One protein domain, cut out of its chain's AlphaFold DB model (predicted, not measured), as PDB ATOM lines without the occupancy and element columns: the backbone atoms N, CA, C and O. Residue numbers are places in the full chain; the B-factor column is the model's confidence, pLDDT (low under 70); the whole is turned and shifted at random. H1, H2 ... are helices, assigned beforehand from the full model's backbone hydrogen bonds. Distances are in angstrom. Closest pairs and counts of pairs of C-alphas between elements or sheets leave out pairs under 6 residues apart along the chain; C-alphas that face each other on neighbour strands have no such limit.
ATOM      1  N   ALA A  29      72.304  98.835 101.431       95.75
ATOM      2  CA  ALA A  29      73.714  98.518 101.212       95.75
ATOM      3  C   ALA A  29      74.135  98.787  99.760       95.75
ATOM      4  O   ALA A  29      75.147  99.441  99.522       95.75
ATOM      5  N   TRP A  30      73.315  98.368  98.793       95.50
ATOM      6  CA  TRP A  30      73.553  98.624  97.374       95.50
ATOM      7  C   TRP A  30      73.586 100.126  97.046       95.50
ATOM      8  O   TRP A  30      74.493 100.582  96.348       95.50
ATOM      9  N   ARG A  31      72.641 100.921  97.570       95.88
ATOM     10  CA  ARG A  31      72.635 102.382  97.361       95.88
ATOM     11  C   ARG A  31      73.884 103.036  97.943       95.88
ATOM     12  O   ARG A  31      74.466 103.890  97.282       95.88
ATOM     13  N   LYS A  32      74.295 102.628  99.148       95.56
ATOM     14  CA  LYS A  32      75.507 103.135  99.800       95.56
ATOM     15  C   LYS A  32      76.754 102.806  98.980       95.56
ATOM     16  O   LYS A  32      77.476 103.717  98.607       95.56
ATOM     17  N   ALA A  33      76.935 101.542  98.598       96.12
ATOM     18  CA  ALA A  33      78.069 101.121  97.775       96.12
ATOM     19  C   ALA A  33      78.114 101.860  96.425       96.12
ATOM     20  O   ALA A  33      79.179 102.252  95.960       96.12
ATOM     21  N   THR A  34      76.949 102.108  95.816       95.06
ATOM     22  CA  THR A  34      76.861 102.886  94.571       95.06
ATOM     23  C   THR A  34      77.280 104.345  94.784       95.06
ATOM     24  O   THR A  34      77.980 104.900  93.943       95.06
ATOM     25  N   ALA A  35      76.875 104.971  95.895       94.62
ATOM     26  CA  ALA A  35      77.295 106.330  96.242       94.62
ATOM     27  C   ALA A  35      78.809 106.411  96.496       94.62
ATOM     28  O   ALA A  35      79.472 107.281  95.933       94.62
ATOM     29  N   ASP A  36      79.364 105.462  97.252       95.31
ATOM     30  CA  ASP A  36      80.806 105.381  97.520       95.31
ATOM     31  C   ASP A  36      81.606 105.225  96.210       95.31
ATOM     32  O   ASP A  36      82.634 105.875  95.999       95.31
ATOM     33  N   GLN A  37      81.097 104.428  95.266       94.69
ATOM     34  CA  GLN A  37      81.721 104.242  93.957       94.69
ATOM     35  C   GLN A  37      81.659 105.502  93.071       94.69
ATOM     36  O   GLN A  37      82.575 105.747  92.290       94.69
ATOM     37  N   ILE A  38      80.618 106.334  93.196       93.94
ATOM     38  CA  ILE A  38      80.546 107.628  92.491       93.94
ATOM     39  C   ILE A  38      81.622 108.591  93.002       93.94
ATOM     40  O   ILE A  38      82.206 109.328  92.206       93.94
ATOM     41  N   LEU A  39      81.918 108.560  94.302       93.12
ATOM     42  CA  LEU A  39      82.952 109.399  94.917       93.12
ATOM     43  C   LEU A  39      84.379 108.897  94.650       93.12
ATOM     44  O   LEU A  39      85.332 109.658  94.777       93.12
ATOM     45  N   THR A  40      84.540 107.633  94.263       94.56
ATOM     46  CA  THR A  40      85.852 107.035  93.970       94.56
ATOM     47  C   THR A  40      86.365 107.504  92.607       94.56
ATOM     48  O   THR A  40      85.637 107.300  91.641       94.56
ATOM     49  N   PRO A  41      87.576 108.075  92.465       92.38
ATOM     50  CA  PRO A  41      88.076 108.637  91.203       92.38
ATOM     51  C   PRO A  41      87.917 107.718  89.982       92.38
ATOM     52  O   PRO A  41      88.177 106.515  90.061       92.38
ATOM     53  N   ALA A  42      87.473 108.273  88.852       91.31
ATOM     54  CA  ALA A  42      87.263 107.507  87.624       91.31
ATOM     55  C   ALA A  42      88.597 107.273  86.883       91.31
ATOM     56  O   ALA A  42      89.262 108.238  86.507       91.31
ATOM     57  N   PRO A  43      88.985 106.014  86.613       88.19
ATOM     58  CA  PRO A  43      90.242 105.720  85.925       88.19
ATOM     59  C   PRO A  43      90.176 105.960  84.411       88.19
ATOM     60  O   PRO A  43      91.214 106.116  83.776       88.19
ATOM     61  N   ASP A  44      88.984 105.948  83.808       89.25
ATOM     62  CA  ASP A  44      88.800 106.101  82.369       89.25
ATOM     63  C   ASP A  44      87.465 106.779  82.001       89.25
ATOM     64  O   ASP A  44      86.584 107.025  82.830       89.25
ATOM     65  N   GLN A  45      87.309 107.078  80.708       88.75
ATOM     66  CA  GLN A  45      86.100 107.706  80.162       88.75
ATOM     67  C   GLN A  45      84.847 106.822  80.302       88.75
ATOM     68  O   GLN A  45      83.729 107.336  80.387       88.75
ATOM     69  N   ALA A  46      85.003 105.493  80.337       90.75
ATOM     70  CA  ALA A  46      83.882 104.571  80.491       90.75
ATOM     71  C   ALA A  46      83.313 104.625  81.917       90.75
ATOM     72  O   ALA A  46      82.095 104.728  82.091       90.75
ATOM     73  N   ALA A  47      84.182 104.644  82.929       91.44
ATOM     74  CA  ALA A  47      83.818 104.842  84.324       91.44
ATOM     75  C   ALA A  47      83.152 106.208  84.539       91.44
ATOM     76  O   ALA A  47      82.135 106.294  85.228       91.44
ATOM     77  N   LEU A  48      83.646 107.261  83.883       91.69
ATOM     78  CA  LEU A  48      83.047 108.597  83.950       91.69
ATOM     79  C   LEU A  48      81.636 108.633  83.336       91.69
ATOM     80  O   LEU A  48      80.697 109.175  83.927       91.69
ATOM     81  N   SER A  49      81.447 107.983  82.185       92.56
ATOM     82  CA  SER A  49      80.127 107.808  81.562       92.56
ATOM     83  C   SER A  49      79.153 107.038  82.465       92.56
ATOM     84  O   SER A  49      77.984 107.424  82.621       92.56
ATOM     85  N   TRP A  50      79.640 105.984  83.131       94.69
ATOM     86  CA  TRP A  50      78.867 105.251  84.130       94.69
ATOM     87  C   TRP A  50      78.468 106.148  85.307       94.69
ATOM     88  O   TRP A  50      77.286 106.175  85.648       94.69
ATOM     89  N   LYS A  51      79.389 106.945  85.871       94.06
ATOM     90  CA  LYS A  51      79.090 107.877  86.974       94.06
ATOM     91  C   LYS A  51      77.997 108.872  86.597       94.06
ATOM     92  O   LYS A  51      77.002 108.986  87.311       94.06
ATOM     93  N   ARG A  52      78.119 109.518  85.431       92.50
ATOM     94  CA  ARG A  52      77.102 110.450  84.907       92.50
ATOM     95  C   ARG A  52      75.721 109.799  84.795       92.50
ATOM     96  O   ARG A  52      74.703 110.445  85.037       92.50
ATOM     97  N   SER A  53      75.676 108.516  84.444       93.00
ATOM     98  CA  SER A  53      74.431 107.747  84.368       93.00
ATOM     99  C   SER A  53      73.911 107.337  85.752       93.00
ATOM    100  O   SER A  53      72.707 107.393  85.999       93.00
ATOM    101  N   ALA A  54      74.802 106.952  86.668       91.62
ATOM    102  CA  ALA A  54      74.471 106.507  88.017       91.62
ATOM    103  C   ALA A  54      73.914 107.644  88.888       91.62
ATOM    104  O   ALA A  54      72.913 107.439  89.575       91.62
ATOM    105  N   VAL A  55      74.476 108.854  88.790       92.12
ATOM    106  CA  VAL A  55      74.042 110.049  89.545       92.12
ATOM    107  C   VAL A  55      72.602 110.466  89.226       92.12
ATOM    108  O   VAL A  55      71.921 111.055  90.060       92.12
ATOM    109  N   ARG A  56      72.066 110.088  88.057       89.81
ATOM    110  CA  ARG A  56      70.650 110.330  87.714       89.81
ATOM    111  C   ARG A  56      69.675 109.567  88.620       89.81
ATOM    112  O   ARG A  56      68.483 109.878  88.642       89.81
ATOM    113  N   ARG A  57      70.146 108.554  89.358       88.19
ATOM    114  CA  ARG A  57      69.322 107.777  90.289       88.19
ATOM    115  C   ARG A  57      69.065 108.585  91.563       88.19
ATOM    116  O   ARG A  57      69.959 108.797  92.370       88.19
ATOM    117  N   ARG A  58      67.800 108.943  91.799       83.69
ATOM    118  CA  ARG A  58      67.359 109.732  92.970       83.69
ATOM    119  C   ARG A  58      67.452 109.010  94.322       83.69
ATOM    120  O   ARG A  58      67.206 109.620  95.351       83.69
ATOM    121  N   CYS A  59      67.733 107.708  94.334       86.56
ATOM    122  CA  CYS A  59      67.734 106.893  95.551       86.56
ATOM    123  C   CYS A  59      69.109 106.781  96.221       86.56
ATOM    124  O   CYS A  59      69.255 106.009  97.165       86.56
ATOM    125  N   LEU A  60      70.121 107.487  95.721       91.75
ATOM    126  CA  LEU A  60      71.475 107.399  96.246       91.75
ATOM    127  C   LEU A  60      71.661 108.351  97.438       91.75
ATOM    128  O   LEU A  60      71.215 109.494  97.367       91.75
ATOM    129  N   PRO A  61      72.322 107.912  98.522       92.56
ATOM    130  CA  PRO A  61      72.614 108.740  99.689       92.56
ATOM    131  C   PRO A  61      73.826 109.652  99.427       92.56
ATOM    132  O   PRO A  61      74.824 109.588 100.134       92.56
ATOM    133  N   ILE A  62      73.759 110.469  98.376       91.75
ATOM    134  CA  ILE A  62      74.803 111.421  97.978       91.75
ATOM    135  C   ILE A  62      74.145 112.736  97.564       91.75
ATOM    136  O   ILE A  62      73.087 112.732  96.931       91.75
ATOM    137  N   THR A  63      74.748 113.865  97.936       91.94
ATOM    138  CA  THR A  63      74.261 115.173  97.491       91.94
ATOM    139  C   THR A  63      74.598 115.386  96.021       91.94
ATOM    140  O   THR A  63      75.593 114.867  95.503       91.94
ATOM    141  N   LYS A  64      73.756 116.153  95.328       89.94
ATOM    142  CA  LYS A  64      73.959 116.443  93.908       89.94
ATOM    143  C   LYS A  64      75.286 117.175  93.696       89.94
ATOM    144  O   LYS A  64      76.040 116.833  92.793       89.94
ATOM    145  N   GLU A  65      75.595 118.103  94.591       91.81
ATOM    146  CA  GLU A  65      76.792 118.936  94.568       91.81
ATOM    147  C   GLU A  65      78.060 118.090  94.737       91.81
ATOM    148  O   GLU A  65      79.028 118.276  94.005       91.81
ATOM    149  N   ALA A  66      78.050 117.112  95.653       91.94
ATOM    150  CA  ALA A  66      79.192 116.219  95.855       91.94
ATOM    151  C   ALA A  66      79.428 115.315  94.638       91.94
ATOM    152  O   ALA A  66      80.570 115.095  94.232       91.94
ATOM    153  N   ALA A  67      78.350 114.814  94.032       91.75
ATOM    154  CA  ALA A  67      78.435 114.001  92.826       91.75
ATOM    155  C   ALA A  67      78.966 114.800  91.622       91.75
ATOM    156  O   ALA A  67      79.811 114.303  90.877       91.75
ATOM    157  N   GLU A  68      78.500 116.036  91.440       93.00
ATOM    158  CA  GLU A  68      78.967 116.932  90.377       93.00
ATOM    159  C   GLU A  68      80.432 117.335  90.574       93.00
ATOM    160  O   GLU A  68      81.205 117.299  89.617       93.00
ATOM    161  N   ALA A  69      80.844 117.634  91.810       93.94
ATOM    162  CA  ALA A  69      82.236 117.932  92.135       93.94
ATOM    163  C   ALA A  69      83.166 116.746  91.826       93.94
ATOM    164  O   ALA A  69      84.223 116.941  91.225       93.94
ATOM    165  N   ALA A  70      82.756 115.519  92.172       93.19
ATOM    166  CA  ALA A  70      83.525 114.311  91.867       93.19
ATOM    167  C   ALA A  70      83.679 114.096  90.352       93.19
ATOM    168  O   ALA A  70      84.780 113.831  89.878       93.19
ATOM    169  N   ILE A  71      82.599 114.270  89.582       93.44
ATOM    170  CA  ILE A  71      82.642 114.146  88.118       93.44
ATOM    171  C   ILE A  71      83.542 115.226  87.503       93.44
ATOM    172  O   ILE A  71      84.362 114.912  86.649       93.44
ATOM    173  N   CYS A  72      83.434 116.479  87.949       94.12
ATOM    174  CA  CYS A  72      84.271 117.576  87.457       94.12
ATOM    175  C   CYS A  72      85.766 117.323  87.730       94.12
ATOM    176  O   CYS A  72      86.606 117.519  86.851       94.12
ATOM    177  N   ALA A  73      86.097 116.822  88.925       93.06
ATOM    178  CA  ALA A  73      87.463 116.446  89.275       93.06
ATOM    179  C   ALA A  73      87.999 115.311  88.383       93.06
ATOM    180  O   ALA A  73      89.132 115.389  87.906       93.06
ATOM    181  N   ASP A  74      87.179 114.293  88.104       92.44
ATOM    182  CA  ASP A  74      87.548 113.208  87.189       92.44
ATOM    183  C   ASP A  74      87.762 113.707  85.753       92.44
ATOM    184  O   ASP A  74      88.697 113.280  85.075       92.44
ATOM    185  N   GLU A  75      86.910 114.617  85.273       91.50
ATOM    186  CA  GLU A  75      87.041 115.219  83.942       91.50
ATOM    187  C   GLU A  75      88.353 115.993  83.815       91.50
ATOM    188  O   GLU A  75      89.081 115.817  82.836       91.50
ATOM    189  N   ALA A  76      88.689 116.798  84.828       91.38
ATOM    190  CA  ALA A  76      89.951 117.524  84.884       91.38
ATOM    191  C   ALA A  76      91.154 116.567  84.918       91.38
ATOM    192  O   ALA A  76      92.135 116.784  84.204       91.38
ATOM    193  N   PHE A  77      91.065 115.479  85.691       89.38
ATOM    194  CA  PHE A  77      92.114 114.463  85.763       89.38
ATOM    195  C   PHE A  77      92.340 113.776  84.410       89.38
ATOM    196  O   PHE A  77      93.473 113.705  83.939       89.38
ATOM    197  N   LEU A  78      91.274 113.322  83.745       88.19
ATOM    198  CA  LEU A  78      91.379 112.647  82.447       88.19
ATOM    199  C   LEU A  78      91.803 113.590  81.313       88.19
ATOM    200  O   LEU A  78      92.413 113.137  80.343       88.19
ATOM    201  N   ALA A  79      91.489 114.885  81.415       87.62
ATOM    202  CA  ALA A  79      91.973 115.896  80.480       87.62
ATOM    203  C   ALA A  79      93.480 116.160  80.650       87.62
ATOM    204  O   ALA A  79      94.189 116.303  79.655       87.62
ATOM    205  N   ALA A  80      93.972 116.191  81.895       87.56
ATOM    206  CA  ALA A  80      95.391 116.375  82.203       87.56
ATOM    207  C   ALA A  80      96.231 115.124  81.894       87.56
ATOM    208  O   ALA A  80      97.369 115.236  81.434       87.56
ATOM    209  N   TYR A  81      95.666 113.935  82.118       81.88
ATOM    210  CA  TYR A  81      96.335 112.652  81.933       81.88
ATOM    211  C   TYR A  81      95.567 111.804  80.920       81.88
ATOM    212  O   TYR A  81      94.767 110.945  81.305       81.88
ATOM    213  N   PRO A  82      95.797 112.014  79.610       70.00
ATOM    214  CA  PRO A  82      95.157 111.202  78.594       70.00
ATOM    215  C   PRO A  82      95.604 109.751  78.774       70.00
ATOM    216  O   PRO A  82      96.745 109.389  78.470       70.00
ATOM    217  N   VAL A  83      94.690 108.911  79.267       67.25
ATOM    218  CA  VAL A  83      94.867 107.461  79.361       67.25
ATOM    219  C   VAL A  83      94.906 106.933  77.934       67.25
ATOM    220  O   VAL A  83      93.896 106.589  77.319       67.25
TER     221      VAL A  83
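What this domain is: This is residues 29 to 83 of the 94 residues of an uncharacterized protein of Bosea sp. Tri-44 (UniProt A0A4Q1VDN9). A long helix, H3, makes one side of a small elongated three-helix domain, and H2 runs back beside it as a helical hairpin. H1 comes in at a slant, with its end at Leu 39 near H3 and its beginning splayed away. The printed part has 55 residues with three named helices, H1, H2 and H3 in chain order, and is all helix. It is compact, with a radius of gyration of the C-alphas of 10.9 A, and spans 33 by 19 by 15 A.

Where its parts are: H3, residues 64 to 80, is 24.4 A long and ends at C-alpha 80 (95.391, 116.375, 82.203). H2 is residues 45 to 54, 14.1 A. H1, residues 29 to 39, 15.6 A, begins at C-alpha 29 (73.714, 98.518, 101.212).

How they stand to each other: H3 touches H2 with residues 71 to 78 alone, at a shallow tilt of 9 degrees, opposite ways; their closest C-alphas, Leu 48 and Ile 71, are 7.0 A apart. H3 touches H1 with residues 66 to 70 alone, at a steep tilt of 44 degrees, the same way; the closest C-alphas, Leu 39 and Ala 70, are 5.8 A apart. H1 and H2 only just touch, with 3 pairs of C-alphas within 8 A, the closest those of Ile 38 and Lys 51 at 5.7 A. In H1, H2 and H3 every O i to N i+4 pair is within hydrogen-bond range.

The domain as a whole: The C-alphas farthest apart, of Ala 29 and Ala 80, are 33.9 A apart. The printed part has no cut. The link from H1 to H2 is tight, and that from H2 to H3 short. Mean pLDDT of the printed part is 91.0; residue 83 is under 70.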